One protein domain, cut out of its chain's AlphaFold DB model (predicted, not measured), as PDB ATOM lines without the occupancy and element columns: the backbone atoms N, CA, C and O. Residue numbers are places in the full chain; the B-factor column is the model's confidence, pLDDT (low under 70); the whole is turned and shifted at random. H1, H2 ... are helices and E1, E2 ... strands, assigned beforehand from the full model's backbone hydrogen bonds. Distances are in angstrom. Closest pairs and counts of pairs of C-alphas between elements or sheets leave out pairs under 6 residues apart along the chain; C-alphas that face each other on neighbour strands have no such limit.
ATOM      1  N   TYR A   3     -24.711 -15.403 -82.548       88.44
ATOM      2  CA  TYR A   3     -25.521 -14.602 -83.484       88.44
ATOM      3  C   TYR A   3     -24.842 -13.360 -84.084       88.44
ATOM      4  O   TYR A   3     -25.137 -12.984 -85.215       88.44
ATOM      5  N   LEU A   4     -23.858 -12.757 -83.409       88.75
ATOM      6  CA  LEU A   4     -23.042 -11.714 -84.049       88.75
ATOM      7  C   LEU A   4     -22.183 -12.270 -85.187       88.75
ATOM      8  O   LEU A   4     -21.880 -11.542 -86.126       88.75
ATOM      9  N   ASN A   5     -21.783 -13.545 -85.126       88.25
ATOM     10  CA  ASN A   5     -21.053 -14.164 -86.230       88.25
ATOM     11  C   ASN A   5     -21.963 -14.393 -87.438       88.25
ATOM     12  O   ASN A   5     -21.508 -14.159 -88.550       88.25
ATOM     13  N   LEU A   6     -23.235 -14.742 -87.216       88.12
ATOM     14  CA  LEU A   6     -24.245 -14.806 -88.275       88.12
ATOM     15  C   LEU A   6     -24.373 -13.456 -88.997       88.12
ATOM     16  O   LEU A   6     -24.253 -13.391 -90.217       88.12
ATOM     17  N   LEU A   7     -24.518 -12.356 -88.250       89.25
ATOM     18  CA  LEU A   7     -24.577 -11.020 -88.849       89.25
ATOM     19  C   LEU A   7     -23.279 -10.659 -89.598       89.25
ATOM     20  O   LEU A   7     -23.328 -10.148 -90.713       89.25
ATOM     21  N   ARG A   8     -22.105 -10.979 -89.037       90.00
ATOM     22  CA  ARG A   8     -20.806 -10.795 -89.717       90.00
ATOM     23  C   ARG A   8     -20.711 -11.595 -91.020       90.00
ATOM     24  O   ARG A   8     -20.162 -11.094 -91.997       90.00
ATOM     25  N   GLU A   9     -21.234 -12.818 -91.039       87.31
ATOM     26  CA  GLU A   9     -21.259 -13.686 -92.218       87.31
ATOM     27  C   GLU A   9     -22.139 -13.108 -93.331       87.31
ATOM     28  O   GLU A   9     -21.716 -13.100 -94.488       87.31
ATOM     29  N   ILE A  10     -23.305 -12.551 -92.981       87.00
ATOM     30  CA  ILE A  10     -24.176 -11.829 -93.924       87.00
ATOM     31  C   ILE A  10     -23.406 -10.675 -94.565       87.00
ATOM     32  O   ILE A  10     -23.328 -10.583 -95.792       87.00
ATOM     33  N   LEU A  11     -22.759  -9.840 -93.751       85.75
ATOM     34  CA  LEU A  11     -22.009  -8.683 -94.248       85.75
ATOM     35  C   LEU A  11     -20.815  -9.083 -95.117       85.75
ATOM     36  O   LEU A  11     -20.543  -8.418 -96.115       85.75
ATOM     37  N   ALA A  12     -20.133 -10.178 -94.784       82.88
ATOM     38  CA  ALA A  12     -19.040 -10.708 -95.594       82.88
ATOM     39  C   ALA A  12     -19.510 -11.267 -96.950       82.88
ATOM     40  O   ALA A  12     -18.721 -11.302 -97.889       82.88
ATOM     41  N   SER A  13     -20.773 -11.697 -97.052       71.94
ATOM     42  CA  SER A  13     -21.347 -12.297 -98.266       71.94
ATOM     43  C   SER A  13     -21.891 -11.298 -99.289       71.94
ATOM     44  O   SER A  13     -22.297 -11.709-100.365       71.94
ATOM     45  N   THR A  14     -21.903 -10.004 -98.969       71.38
ATOM     46  CA  THR A  14     -22.430  -8.956 -99.855       71.38
ATOM     47  C   THR A  14     -21.345  -8.455-100.818       71.38
ATOM     48  O   THR A  14     -20.255  -8.089-100.380       71.38
ATOM     49  N   ASP A  15     -21.608  -8.365-102.125       61.09
ATOM     50  CA  ASP A  15     -20.671  -7.723-103.067       61.09
ATOM     51  C   ASP A  15     -20.638  -6.193-102.912       61.09
ATOM     52  O   ASP A  15     -21.607  -5.562-102.489       61.09
ATOM     53  N   ALA A  16     -19.511  -5.563-103.252       52.09
ATOM     54  CA  ALA A  16     -19.260  -4.123-103.081       52.09
ATOM     55  C   ALA A  16     -20.075  -3.193-104.017       52.09
ATOM     56  O   ALA A  16     -19.830  -1.989-104.037       52.09
ATOM     57  N   ALA A  17     -20.997  -3.732-104.822       42.06
ATOM     58  CA  ALA A  17     -21.481  -3.086-106.045       42.06
ATOM     59  C   ALA A  17     -22.930  -2.569-106.018       42.06
ATOM     60  O   ALA A  17     -23.401  -2.119-107.059       42.06
ATOM     61  N   VAL A  18     -23.645  -2.596-104.887       46.44
ATOM     62  CA  VAL A  18     -24.964  -1.942-104.826       46.44
ATOM     63  C   VAL A  18     -24.742  -0.435-104.653       46.44
ATOM     64  O   VAL A  18     -24.195  -0.029-103.624       46.44
ATOM     65  N   PRO A  19     -25.107   0.413-105.635       38.78
ATOM     66  CA  PRO A  19     -24.975   1.854-105.498       38.78
ATOM     67  C   PRO A  19     -25.898   2.305-104.371       38.78
ATOM     68  O   PRO A  19     -27.116   2.178-104.464       38.78
ATOM     69  N   VAL A  20     -25.308   2.816-103.295       45.34
ATOM     70  CA  VAL A  20     -26.042   3.441-102.199       45.34
ATOM     71  C   VAL A  20     -26.666   4.717-102.759       45.34
ATOM     72  O   VAL A  20     -25.957   5.697-103.002       45.34
ATOM     73  N   SER A  21     -27.976   4.721-103.017       43.81
ATOM     74  CA  SER A  21     -28.678   5.991-103.170       43.81
ATOM     75  C   SER A  21     -28.610   6.704-101.818       43.81
ATOM     76  O   SER A  21     -28.971   6.169-100.771       43.81
ATOM     77  N   ASN A  22     -28.050   7.911-101.827       42.72
ATOM     78  CA  ASN A  22     -28.009   8.798-100.671       42.72
ATOM     79  C   ASN A  22     -29.434   9.270-100.335       42.72
ATOM     80  O   ASN A  22     -29.811  10.375-100.712       42.72
ATOM     81  N   SER A  23     -30.227   8.488 -99.608       47.47
ATOM     82  CA  SER A  23     -31.414   9.005 -98.919       47.47
ATOM     83  C   SER A  23     -31.209   8.833 -97.417       47.47
ATOM     84  O   SER A  23     -31.669   7.890 -96.778       47.47
ATOM     85  N   GLY A  24     -30.440   9.757 -96.831       57.25
ATOM     86  CA  GLY A  24     -29.971   9.717 -95.437       57.25
ATOM     87  C   GLY A  24     -31.052   9.792 -94.348       57.25
ATOM     88  O   GLY A  24     -30.710  10.105 -93.213       57.25
ATOM     89  N   LYS A  25     -32.324   9.542 -94.686       61.25
ATOM     90  CA  LYS A  25     -33.490   9.480 -93.786       61.25
ATOM     91  C   LYS A  25     -34.593   8.499 -94.230       61.25
ATOM     92  O   LYS A  25     -35.589   8.387 -93.530       61.25
ATOM     93  N   ALA A  26     -34.433   7.823 -95.368       76.75
ATOM     94  CA  ALA A  26     -35.409   6.862 -95.876       76.75
ATOM     95  C   ALA A  26     -35.410   5.569 -95.044       76.75
ATOM     96  O   ALA A  26     -34.363   5.150 -94.539       76.75
ATOM     97  N   PHE A  27     -36.557   4.896 -94.984       81.12
ATOM     98  CA  PHE A  27     -36.729   3.575 -94.385       81.12
ATOM     99  C   PHE A  27     -37.286   2.567 -95.406       81.12
ATOM    100  O   PHE A  27     -38.463   2.215 -95.334       81.12
ATOM    101  N   PRO A  28     -36.451   2.015 -96.309       77.75
ATOM    102  CA  PRO A  28     -36.902   1.024 -97.288       77.75
ATOM    103  C   PRO A  28     -37.551  -0.187 -96.602       77.75
ATOM    104  O   PRO A  28     -37.013  -0.698 -95.616       77.75
ATOM    105  N   ALA A  29     -38.697  -0.660 -97.092       73.69
ATOM    106  CA  ALA A  29     -39.540  -1.630 -96.380       73.69
ATOM    107  C   ALA A  29     -38.833  -2.955 -96.032       73.69
ATOM    108  O   ALA A  29     -39.009  -3.499 -94.932       73.69
ATOM    109  N   TYR A  30     -37.977  -3.434 -96.935       79.56
ATOM    110  CA  TYR A  30     -37.327  -4.742 -96.830       79.56
ATOM    111  C   TYR A  30     -35.900  -4.703 -96.295       79.56
ATOM    112  O   TYR A  30     -35.305  -5.758 -96.148       79.56
ATOM    113  N   GLU A  31     -35.325  -3.537 -96.009       86.31
ATOM    114  CA  GLU A  31     -33.939  -3.445 -95.541       86.31
ATOM    115  C   GLU A  31     -33.777  -3.996 -94.113       86.31
ATOM    116  O   GLU A  31     -34.579  -3.703 -93.223       86.31
ATOM    117  N   LEU A  32     -32.710  -4.764 -93.874       90.50
ATOM    118  CA  LEU A  32     -32.351  -5.233 -92.539       90.50
ATOM    119  C   LEU A  32     -31.918  -4.048 -91.663       90.50
ATOM    120  O   LEU A  32     -30.963  -3.331 -91.981       90.50
ATOM    121  N   ARG A  33     -32.592  -3.872 -90.522       92.75
ATOM    122  CA  ARG A  33     -32.320  -2.782 -89.578       92.75
ATOM    123  C   ARG A  33     -32.634  -3.143 -88.128       92.75
ATOM    124  O   ARG A  33     -33.442  -4.029 -87.855       92.75
ATOM    125  N   PHE A  34     -32.005  -2.404 -87.220       95.62
ATOM    126  CA  PHE A  34     -32.215  -2.479 -85.776       95.62
ATOM    127  C   PHE A  34     -32.349  -1.073 -85.189       95.62
ATOM    128  O   PHE A  34     -31.620  -0.163 -85.589       95.62
ATOM    129  N   ILE A  35     -33.242  -0.907 -84.218       95.94
ATOM    130  CA  ILE A  35     -33.355   0.307 -83.407       95.94
ATOM    131  C   ILE A  35     -32.539   0.093 -82.136       95.94
ATOM    132  O   ILE A  35     -32.809  -0.835 -81.381       95.94
ATOM    133  N   LEU A  36     -31.540   0.935 -81.908       97.00
ATOM    134  CA  LEU A  36     -30.633   0.874 -80.768       97.00
ATOM    135  C   LEU A  36     -31.031   1.935 -79.743       97.00
ATOM    136  O   LEU A  36     -31.037   3.122 -80.068       97.00
ATOM    137  N   GLU A  37     -31.317   1.525 -78.512       96.31
ATOM    138  CA  GLU A  37     -31.635   2.431 -77.406       96.31
ATOM    139  C   GLU A  37     -30.464   2.547 -76.436       96.31
ATOM    140  O   GLU A  37     -29.946   1.558 -75.910       96.31
ATOM    141  N   TYR A  38     -30.099   3.784 -76.131       96.31
ATOM    142  CA  TYR A  38     -29.027   4.117 -75.209       96.31
ATOM    143  C   TYR A  38     -29.588   4.693 -73.908       96.31
ATOM    144  O   TYR A  38     -30.638   5.334 -73.870       96.31
ATOM    145  N   VAL A  39     -28.848   4.525 -72.811       94.25
ATOM    146  CA  VAL A  39     -29.217   5.106 -71.507       94.25
ATOM    147  C   VAL A  39     -29.289   6.641 -71.589       94.25
ATOM    148  O   VAL A  39     -30.177   7.278 -71.006       94.25
ATOM    149  N   GLN A  40     -28.356   7.229 -72.342       94.00
ATOM    150  CA  GLN A  40     -28.205   8.663 -72.597       94.00
ATOM    151  C   GLN A  40     -27.971   8.895 -74.092       94.00
ATOM    152  O   GLN A  40     -27.643   7.953 -74.807       94.00
ATOM    153  N   LYS A  41     -28.116  10.143 -74.552       95.38
ATOM    154  CA  LYS A  41     -27.847  10.520 -75.945       95.38
ATOM    155  C   LYS A  41     -26.431  10.073 -76.355       95.38
ATOM    156  O   LYS A  41     -25.472  10.536 -75.730       95.38
ATOM    157  N   PRO A  42     -26.286   9.182 -77.349       95.00
ATOM    158  CA  PRO A  42     -24.981   8.709 -77.790       95.00
ATOM    159  C   PRO A  42     -24.252   9.764 -78.630       95.00
ATOM    160  O   PRO A  42     -24.876  10.589 -79.296       95.00
ATOM    161  N   ASP A  43     -22.920   9.701 -78.645       95.25
ATOM    162  CA  ASP A  43     -22.113  10.404 -79.645       95.25
ATOM    163  C   ASP A  43     -22.014   9.541 -80.911       95.25
ATOM    164  O   ASP A  43     -21.431   8.454 -80.890       95.25
ATOM    165  N   LEU A  44     -22.590  10.019 -82.018       92.81
ATOM    166  CA  LEU A  44     -22.734   9.233 -83.246       92.81
ATOM    167  C   LEU A  44     -21.386   8.762 -83.818       92.81
ATOM    168  O   LEU A  44     -21.293   7.642 -84.316       92.81
ATOM    169  N   ALA A  45     -20.339   9.591 -83.739       92.69
ATOM    170  CA  ALA A  45     -19.013   9.245 -84.252       92.69
ATOM    171  C   ALA A  45     -18.366   8.124 -83.425       92.69
ATOM    172  O   ALA A  45     -17.844   7.160 -83.985       92.69
ATOM    173  N   THR A  46     -18.464   8.217 -82.099       95.12
ATOM    174  CA  THR A  46     -17.981   7.180 -81.180       95.12
ATOM    175  C   THR A  46     -18.730   5.862 -81.388       95.12
ATOM    176  O   THR A  46     -18.111   4.801 -81.484       95.12
ATOM    177  N   GLU A  47     -20.059   5.905 -81.517       95.31
ATOM    178  CA  GLU A  47     -20.850   4.691 -81.740       95.31
ATOM    179  C   GLU A  47     -20.603   4.068 -83.115       95.31
ATOM    180  O   GLU A  47     -20.555   2.843 -83.231       95.31
ATOM    181  N   GLN A  48     -20.340   4.874 -84.146       94.69
ATOM    182  CA  GLN A  48     -19.921   4.367 -85.452       94.69
ATOM    183  C   GLN A  48     -18.658   3.489 -85.336       94.69
ATOM    184  O   GLN A  48     -18.594   2.415 -85.940       94.69
ATOM    185  N   GLU A  49     -17.668   3.895 -84.532       95.31
ATOM    186  CA  GLU A  49     -16.455   3.102 -84.289       95.31
ATOM    187  C   GLU A  49     -16.745   1.827 -83.484       95.31
ATOM    188  O   GLU A  49     -16.264   0.743 -83.837       95.31
ATOM    189  N   ARG A  50     -17.570   1.925 -82.431       95.81
ATOM    190  CA  ARG A  50     -17.952   0.776 -81.590       95.81
ATOM    191  C   ARG A  50     -18.713  -0.282 -82.387       95.81
ATOM    192  O   ARG A  50     -18.341  -1.458 -82.338       95.81
ATOM    193  N   VAL A  51     -19.709   0.127 -83.174       95.56
ATOM    194  CA  VAL A  51     -20.469  -0.769 -84.059       95.56
ATOM    195  C   VAL A  51     -19.548  -1.375 -85.117       95.56
ATOM    196  O   VAL A  51     -19.597  -2.585 -85.343       95.56
ATOM    197  N   SER A  52     -18.646  -0.591 -85.716       94.00
ATOM    198  CA  SER A  52     -17.711  -1.120 -86.713       94.00
ATOM    199  C   SER A  52     -16.769  -2.178 -86.140       94.00
ATOM    200  O   SER A  52     -16.561  -3.227 -86.759       94.00
ATOM    201  N   SER A  53     -16.272  -1.961 -84.923       94.31
ATOM    202  CA  SER A  53     -15.465  -2.939 -84.191       94.31
ATOM    203  C   SER A  53     -16.265  -4.208 -83.859       94.31
ATOM    204  O   SER A  53     -15.817  -5.327 -84.136       94.31
ATOM    205  N   ALA A  54     -17.494  -4.052 -83.351       93.50
ATOM    206  CA  ALA A  54     -18.386  -5.164 -83.030       93.50
ATOM    207  C   ALA A  54     -18.739  -6.002 -84.272       93.50
ATOM    208  O   ALA A  54     -18.721  -7.235 -84.220       93.50
ATOM    209  N   LEU A  55     -18.992  -5.365 -85.414       92.31
ATOM    210  CA  LEU A  55     -19.363  -6.033 -86.662       92.31
ATOM    211  C   LEU A  55     -18.169  -6.425 -87.535       92.31
ATOM    212  O   LEU A  55     -18.359  -7.121 -88.528       92.31
ATOM    213  N   ARG A  56     -16.945  -6.004 -87.188       92.56
ATOM    214  CA  ARG A  56     -15.736  -6.181 -88.017       92.56
ATOM    215  C   ARG A  56     -15.966  -5.750 -89.470       92.56
ATOM    216  O   ARG A  56     -15.512  -6.399 -90.409       92.56
ATOM    217  N   SER A  57     -16.739  -4.685 -89.637       88.31
ATOM    218  CA  SER A  57     -17.253  -4.223 -90.919       88.31
ATOM    219  C   SER A  57     -17.588  -2.744 -90.811       88.31
ATOM    220  O   SER A  57     -17.935  -2.264 -89.737       88.31
ATOM    221  N   SER A  58     -17.505  -2.017 -91.917       84.94
ATOM    222  CA  SER A  58     -18.037  -0.656 -92.055       84.94
ATOM    223  C   SER A  58     -19.268  -0.619 -92.967       84.94
ATOM    224  O   SER A  58     -19.697   0.450 -93.385       84.94
ATOM    225  N   ARG A  59     -19.813  -1.789 -93.333       84.81
ATOM    226  CA  ARG A  59     -20.940  -1.940 -94.266       84.81
ATOM    227  C   ARG A  59     -22.283  -1.792 -93.561       84.81
ATOM    228  O   ARG A  59     -23.089  -2.713 -93.535       84.81
ATOM    229  N   PHE A  60     -22.480  -0.640 -92.947       89.25
ATOM    230  CA  PHE A  60     -23.725  -0.266 -92.299       89.25
ATOM    231  C   PHE A  60     -23.832   1.256 -92.271       89.25
ATOM    232  O   PHE A  60     -22.840   1.964 -92.450       89.25
ATOM    233  N   GLN A  61     -25.033   1.747 -92.008       90.44
ATOM    234  CA  GLN A  61     -25.279   3.144 -91.699       90.44
ATOM    235  C   GLN A  61     -25.860   3.240 -90.293       90.44
ATOM    236  O   GLN A  61     -26.731   2.452 -89.930       90.44
ATOM    237  N   LEU A  62     -25.370   4.193 -89.508       92.50
ATOM    238  CA  LEU A  62     -25.926   4.532 -88.208       92.50
ATOM    239  C   LEU A  62     -26.520   5.938 -88.298       92.50
ATOM    240  O   LEU A  62     -25.834   6.869 -88.721       92.50
ATOM    241  N   LEU A  63     -27.799   6.076 -87.958       91.56
ATOM    242  CA  LEU A  63     -28.551   7.329 -88.058       91.56
ATOM    243  C   LEU A  63     -29.248   7.640 -86.739       91.56
ATOM    244  O   LEU A  63     -29.656   6.726 -86.033       91.56
ATOM    245  N   GLU A  64     -29.442   8.917 -86.427       92.81
ATOM    246  CA  GLU A  64     -30.409   9.316 -85.400       92.81
ATOM    247  C   GLU A  64     -31.828   8.989 -85.886       92.81
ATOM    248  O   GLU A  64     -32.143   9.227 -87.054       92.81
ATOM    249  N   LEU A  65     -32.680   8.444 -85.008       92.62
ATOM    250  CA  LEU A  65     -34.067   8.129 -85.369       92.62
ATOM    251  C   LEU A  65     -34.885   9.405 -85.623       92.62
ATOM    252  O   LEU A  65     -35.496   9.554 -86.676       92.62
ATOM    253  N   ASP A  66     -34.873  10.329 -84.663       92.69
ATOM    254  CA  ASP A  66     -35.342  11.709 -84.813       92.69
ATOM    255  C   ASP A  66     -34.717  12.572 -83.701       92.69
ATOM    256  O   ASP A  66     -34.323  12.059 -82.652       92.69
ATOM    257  N   ALA A  67     -34.651  13.889 -83.902       90.62
ATOM    258  CA  ALA A  67     -34.142  14.833 -82.909       90.62
ATOM    259  C   ALA A  67     -34.943  14.822 -81.594       90.62
ATOM    260  O   ALA A  67     -34.372  15.098 -80.544       90.62
ATOM    261  N   ALA A  68     -36.239  14.491 -81.624       91.25
ATOM    262  CA  ALA A  68     -37.046  14.342 -80.410       91.25
ATOM    263  C   ALA A  68     -36.823  12.994 -79.690       91.25
ATOM    264  O   ALA A  68     -37.242  12.808 -78.549       91.25
ATOM    265  N   LEU A  69     -36.138  12.050 -80.342       94.88
ATOM    266  CA  LEU A  69     -35.877  10.690 -79.872       94.88
ATOM    267  C   LEU A  69     -34.373  10.485 -79.647       94.88
ATOM    268  O   LEU A  69     -33.789   9.502 -80.094       94.88
ATOM    269  N   GLU A  70     -33.744  11.411 -78.920       94.69
ATOM    270  CA  GLU A  70     -32.280  11.544 -78.803       94.69
ATOM    271  C   GLU A  70     -31.533  10.306 -78.280       94.69
ATOM    272  O   GLU A  70     -30.316  10.218 -78.412       94.69
ATOM    273  N   LYS A  71     -32.233   9.359 -77.651       96.50
ATOM    274  CA  LYS A  71     -31.654   8.111 -77.132       96.50
ATOM    275  C   LYS A  71     -31.660   6.964 -78.142       96.50
ATOM    276  O   LYS A  71     -31.149   5.895 -77.816       96.50
ATOM    277  N   PHE A  72     -32.248   7.159 -79.320       97.00
ATOM    278  CA  PHE A  72     -32.469   6.103 -80.300       97.00
ATOM    279  C   PHE A  72     -31.661   6.348 -81.573       97.00
ATOM    280  O   PHE A  72     -31.802   7.381 -82.232       97.00
ATOM    281  N   LEU A  73     -30.851   5.357 -81.949       96.31
ATOM    282  CA  LEU A  73     -30.199   5.293 -83.255       96.31
ATOM    283  C   LEU A  73     -30.794   4.154 -84.088       96.31
ATOM    284  O   LEU A  73     -31.243   3.149 -83.548       96.31
ATOM    285  N   VAL A  74     -30.754   4.281 -85.409       95.00
ATOM    286  CA  VAL A  74     -31.131   3.230 -86.357       95.00
ATOM    287  C   VAL A  74     -29.869   2.697 -87.018       95.00
ATOM    288  O   VAL A  74     -29.160   3.429 -87.710       95.00
ATOM    289  N   LEU A  75     -29.600   1.410 -86.813       95.12
ATOM    290  CA  LEU A  75     -28.544   0.662 -87.483       95.12
ATOM    291  C   LEU A  75     -29.118  -0.013 -88.731       95.12
ATOM    292  O   LEU A  75     -29.963  -0.898 -88.617       95.12
ATOM    293  N   ARG A  76     -28.653   0.395 -89.912       91.50
ATOM    294  CA  ARG A  76     -29.142  -0.053 -91.225       91.50
ATOM    295  C   ARG A  76     -28.071  -0.821 -91.991       91.50
ATOM    296  O   ARG A  76     -26.905  -0.418 -91.994       91.50
ATOM    297  N   PHE A  77     -28.468  -1.867 -92.708       89.50
ATOM    298  CA  PHE A  77     -27.579  -2.662 -93.557       89.50
ATOM    299  C   PHE A  77     -27.935  -2.482 -95.032       89.50
ATOM    300  O   PHE A  77     -28.705  -3.246 -95.604       89.50
ATOM    301  N   ILE A  78     -27.364  -1.445 -95.647       79.62
ATOM    302  CA  ILE A  78     -27.714  -1.036 -97.010       79.62
ATOM    303  C   ILE A  78     -27.481  -2.171 -98.016       79.62
ATOM    304  O   ILE A  78     -26.385  -2.735 -98.092       79.62
ATOM    305  N   GLY A  79     -28.513  -2.469 -98.811       78.81
ATOM    306  CA  GLY A  79     -28.490  -3.531 -99.820       78.81
ATOM    307  C   GLY A  79     -28.609  -4.948 -99.252       78.81
ATOM    308  O   GLY A  79     -28.408  -5.905 -99.994       78.81
ATOM    309  N   VAL A  80     -28.913  -5.086 -97.958       87.44
ATOM    310  CA  VAL A  80     -29.227  -6.361 -97.307       87.44
ATOM    311  C   VAL A  80     -30.706  -6.367 -96.956       87.44
ATOM    312  O   VAL A  80     -31.164  -5.571 -96.136       87.44
ATOM    313  N   GLU A  81     -31.456  -7.274 -97.565       88.12
ATOM    314  CA  GLU A  81     -32.851  -7.492 -97.224       88.12
ATOM    315  C   GLU A  81     -32.996  -8.279 -95.916       88.12
ATOM    316  O   GLU A  81     -32.186  -9.138 -95.554       88.12
ATOM    317  N   ARG A  82     -34.081  -8.000 -95.204       88.56
ATOM    318  CA  ARG A  82     -34.545  -8.711 -94.021       88.56
ATOM    319  C   ARG A  82     -35.163 -10.045 -94.447       88.56
ATOM    320  O   ARG A  82     -36.370 -10.149 -94.626       88.56
ATOM    321  N   THR A  83     -34.319 -11.059 -94.610       85.56
ATOM    322  CA  THR A  83     -34.719 -12.421 -95.018       85.56
ATOM    323  C   THR A  83     -34.571 -13.464 -93.907       85.56
ATOM    324  O   THR A  83     -35.005 -14.605 -94.054       85.56
ATOM    325  N   LEU A  84     -33.943 -13.095 -92.788       84.94
ATOM    326  CA  LEU A  84     -33.863 -13.932 -91.592       84.94
ATOM    327  C   LEU A  84     -35.230 -14.029 -90.910       84.94
ATOM    328  O   LEU A  84     -35.979 -13.055 -90.866       84.94
ATOM    329  N   ALA A  85     -35.514 -15.180 -90.299       79.56
ATOM    330  CA  ALA A  85     -36.713 -15.336 -89.490       79.56
ATOM    331  C   ALA A  85     -36.628 -14.504 -88.185       79.56
ATOM    332  O   ALA A  85     -35.528 -14.203 -87.705       79.56
ATOM    333  N   PRO A  86     -37.772 -14.147 -87.562       84.25
ATOM    334  CA  PRO A  86     -37.809 -13.240 -86.417       84.25
ATOM    335  C   PRO A  86     -36.987 -13.735 -85.230       84.25
ATOM    336  O   PRO A  86     -36.352 -12.939 -84.547       84.25
ATOM    337  N   ARG A  87     -36.936 -15.055 -85.019       84.75
ATOM    338  CA  ARG A  87     -36.104 -15.702 -83.999       84.75
ATOM    339  C   ARG A  87     -34.640 -15.274 -84.106       84.75
ATOM    340  O   ARG A  87     -34.039 -14.861 -83.114       84.75
ATOM    341  N   GLU A  88     -34.063 -15.383 -85.300       87.00
ATOM    342  CA  GLU A  88     -32.672 -15.017 -85.565       87.00
ATOM    343  C   GLU A  88     -32.474 -13.501 -85.475       87.00
ATOM    344  O   GLU A  88     -31.459 -13.058 -84.941       87.00
ATOM    345  N   LEU A  89     -33.452 -12.706 -85.922       91.94
ATOM    346  CA  LEU A  89     -33.422 -11.247 -85.798       91.94
ATOM    347  C   LEU A  89     -33.395 -10.797 -84.327       91.94
ATOM    348  O   LEU A  89     -32.508 -10.033 -83.947       91.94
ATOM    349  N   PHE A  90     -34.282 -11.315 -83.472       93.00
ATOM    350  CA  PHE A  90     -34.264 -11.033 -82.029       93.00
ATOM    351  C   PHE A  90     -32.962 -11.499 -81.381       93.00
ATOM    352  O   PHE A  90     -32.346 -10.757 -80.617       93.00
ATOM    353  N   ALA A  91     -32.482 -12.693 -81.735       92.38
ATOM    354  CA  ALA A  91     -31.230 -13.216 -81.204       92.38
ATOM    355  C   ALA A  91     -30.007 -12.354 -81.585       92.38
ATOM    356  O   ALA A  91     -29.093 -12.200 -80.766       92.38
ATOM    357  N   ILE A  92     -29.991 -11.773 -82.793       94.56
ATOM    358  CA  ILE A  92     -29.000 -10.769 -83.209       94.56
ATOM    359  C   ILE A  92     -29.175  -9.481 -82.402       94.56
ATOM    360  O   ILE A  92     -28.178  -8.969 -81.894       94.56
ATOM    361  N   GLY A  93     -30.408  -8.996 -82.232       95.69
ATOM    362  CA  GLY A  93     -30.731  -7.821 -81.420       95.69
ATOM    363  C   GLY A  93     -30.172  -7.934 -80.002       95.69
ATOM    364  O   GLY A  93     -29.359  -7.117 -79.584       95.69
ATOM    365  N   TYR A  94     -30.465  -9.024 -79.291       95.88
ATOM    366  CA  TYR A  94     -29.913  -9.257 -77.950       95.88
ATOM    367  C   TYR A  94     -28.386  -9.287 -77.928       95.88
ATOM    368  O   TYR A  94     -27.769  -8.735 -77.020       95.88
ATOM    369  N   ALA A  95     -27.761  -9.898 -78.936       95.44
ATOM    370  CA  ALA A  95     -26.307  -9.955 -79.012       95.44
ATOM    371  C   ALA A  95     -25.676  -8.579 -79.307       95.44
ATOM    372  O   ALA A  95     -24.593  -8.288 -78.795       95.44
ATOM    373  N   LEU A  96     -26.342  -7.732 -80.103       95.81
ATOM    374  CA  LEU A  96     -25.960  -6.333 -80.309       95.81
ATOM    375  C   LEU A  96     -26.089  -5.542 -79.008       95.81
ATOM    376  O   LEU A  96     -25.136  -4.862 -78.633       95.81
ATOM    377  N   ALA A  97     -27.215  -5.677 -78.302       95.50
ATOM    378  CA  ALA A  97     -27.442  -5.001 -77.030       95.50
ATOM    379  C   ALA A  97     -26.370  -5.356 -75.992       95.50
ATOM    380  O   ALA A  97     -25.838  -4.462 -75.340       95.50
ATOM    381  N   ASP A  98     -25.980  -6.629 -75.900       94.88
ATOM    382  CA  ASP A  98     -24.947  -7.070 -74.956       94.88
ATOM    383  C   ASP A  98     -23.557  -6.527 -75.294       94.88
ATOM    384  O   ASP A  98     -22.836  -6.074 -74.409       94.88
ATOM    385  N   VAL A  99     -23.153  -6.574 -76.568       95.12
ATOM    386  CA  VAL A  99     -21.798  -6.158 -76.976       95.12
ATOM    387  C   VAL A  99     -21.634  -4.642 -77.000       95.12
ATOM    388  O   VAL A  99     -20.530  -4.143 -76.781       95.12
ATOM    389  N   LEU A 100     -22.711  -3.911 -77.275       94.94
ATOM    390  CA  LEU A 100     -22.714  -2.451 -77.306       94.94
ATOM    391  C   LEU A 100     -23.199  -1.830 -75.984       94.94
ATOM    392  O   LEU A 100     -23.199  -0.607 -75.865       94.94
ATOM    393  N   GLU A 101     -23.538  -2.649 -74.983       94.94
ATOM    394  CA  GLU A 101     -24.036  -2.213 -73.667       94.94
ATOM    395  C   GLU A 101     -25.265  -1.287 -73.785       94.94
ATOM    396  O   GLU A 101     -25.361  -0.241 -73.140       94.94
ATOM    397  N   LEU A 102     -26.197  -1.661 -74.664       95.50
ATOM    398  CA  LEU A 102     -27.422  -0.910 -74.946       95.50
ATOM    399  C   LEU A 102     -28.521  -1.255 -73.939       95.50
ATOM    400  O   LEU A 102     -28.515  -2.328 -73.333       95.50
ATOM    401  N   VAL A 103     -29.511  -0.368 -73.817       94.38
ATOM    402  CA  VAL A 103     -30.765  -0.685 -73.113       94.38
ATOM    403  C   VAL A 103     -31.530  -1.748 -73.898       94.38
ATOM    404  O   VAL A 103     -31.953  -2.756 -73.337       94.38
ATOM    405  N   SER A 104     -31.662  -1.539 -75.207       93.75
ATOM    406  CA  SER A 104     -32.313  -2.467 -76.124       93.75
ATOM    407  C   SER A 104     -31.735  -2.337 -77.536       93.75
ATOM    408  O   SER A 104     -31.133  -1.323 -77.901       93.75
ATOM    409  N   ALA A 105     -31.894  -3.396 -78.326       95.44
ATOM    410  CA  ALA A 105     -31.646  -3.390 -79.761       95.44
ATOM    411  C   ALA A 105     -32.773  -4.174 -80.444       95.44
ATOM    412  O   ALA A 105     -32.714  -5.400 -80.560       95.44
ATOM    413  N   GLU A 106     -33.826  -3.461 -80.832       93.88
ATOM    414  CA  GLU A 106     -35.044  -4.038 -81.399       93.88
ATOM    415  C   GLU A 106     -34.851  -4.303 -82.899       93.88
ATOM    416  O   GLU A 106     -34.523  -3.369 -83.639       93.88
ATOM    417  N   PRO A 107     -35.032  -5.544 -83.381       92.81
ATOM    418  CA  PRO A 107     -35.053  -5.796 -84.812       92.81
ATOM    419  C   PRO A 107     -36.326  -5.227 -85.438       92.81
ATOM    420  O   PRO A 107     -37.413  -5.330 -84.872       92.81
ATOM    421  N   ASP A 108     -36.211  -4.727 -86.662       89.00
ATOM    422  CA  ASP A 108     -37.365  -4.728 -87.554       89.00
ATOM    423  C   ASP A 108     -37.616  -6.172 -87.996       89.00
ATOM    424  O   ASP A 108     -36.705  -6.805 -88.534       89.00
TER     425      ASP A 108
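This is residues 3 to 108 of the 938 residues of the protein "Peptidase_S8 domain-containing protein" of Pseudomonas sp. G5(2012) (UniProt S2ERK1). A four-stranded sheet is covered on one face by two helices, H2 over one edge and H3 over the other, making two layers; a third helix, H1, packs crosswise on H3 and only grazes the sheet. A long loop, residues 13 to 30, leads from H1 to E1. The 106 printed residues hold, in order, H1 E1 H2 E2 E3 H3 E4, of mixed class; the sheet, E2 E3 E1 E4, is antiparallel throughout. The whole is compact, radius of gyration of the C-alphas 13.0 A, spanning 35 by 29 by 24 A.

H1, residues 3 to 12, begins at C-alpha 3 (-25.521, -14.602, -83.484). E1 is residues 31 to 37, 19.2 A long; H2, residues 44 to 55, 16.0 A; E2, residues 61 to 64. E3, residues 72 to 81, 21.7 A, bends by 82 degrees at residue 78. H3 is residues 86 to 100, 20.7 A; E4, residues 104 to 107, ends at C-alpha 107 (-35.053, -5.796, -84.812).

E2 and E3 form a hairpin, with N 74 and O 63 at 2.8 A. Across E3 and E1, N 36 and O 73 are 2.8 A apart; across E1 and E4, N 35 and O 106 are 2.8 A apart. E1, H2, E2 and E3, H3, E4 are split strand-helix-strand units, another strand between their two, with right-handed crossovers. H3 lies over E4, height 6.0 A over the sheet; H2, on the same face, lies over E2, height 9.3 A. H1 and H3 touch, about perpendicular at 83 degrees, closest C-alphas Tyr 3 and Ile 92, 5.2 A. Every O i to N i+4 pair is within hydrogen-bond range in H1, H2 and H3.

The C-alphas farthest apart, Ala 17 and Val 39, are 36.3 A apart. The printed part has no cut. The link H1 to E1 is long; residues 15 to 25 have pLDDT under 70.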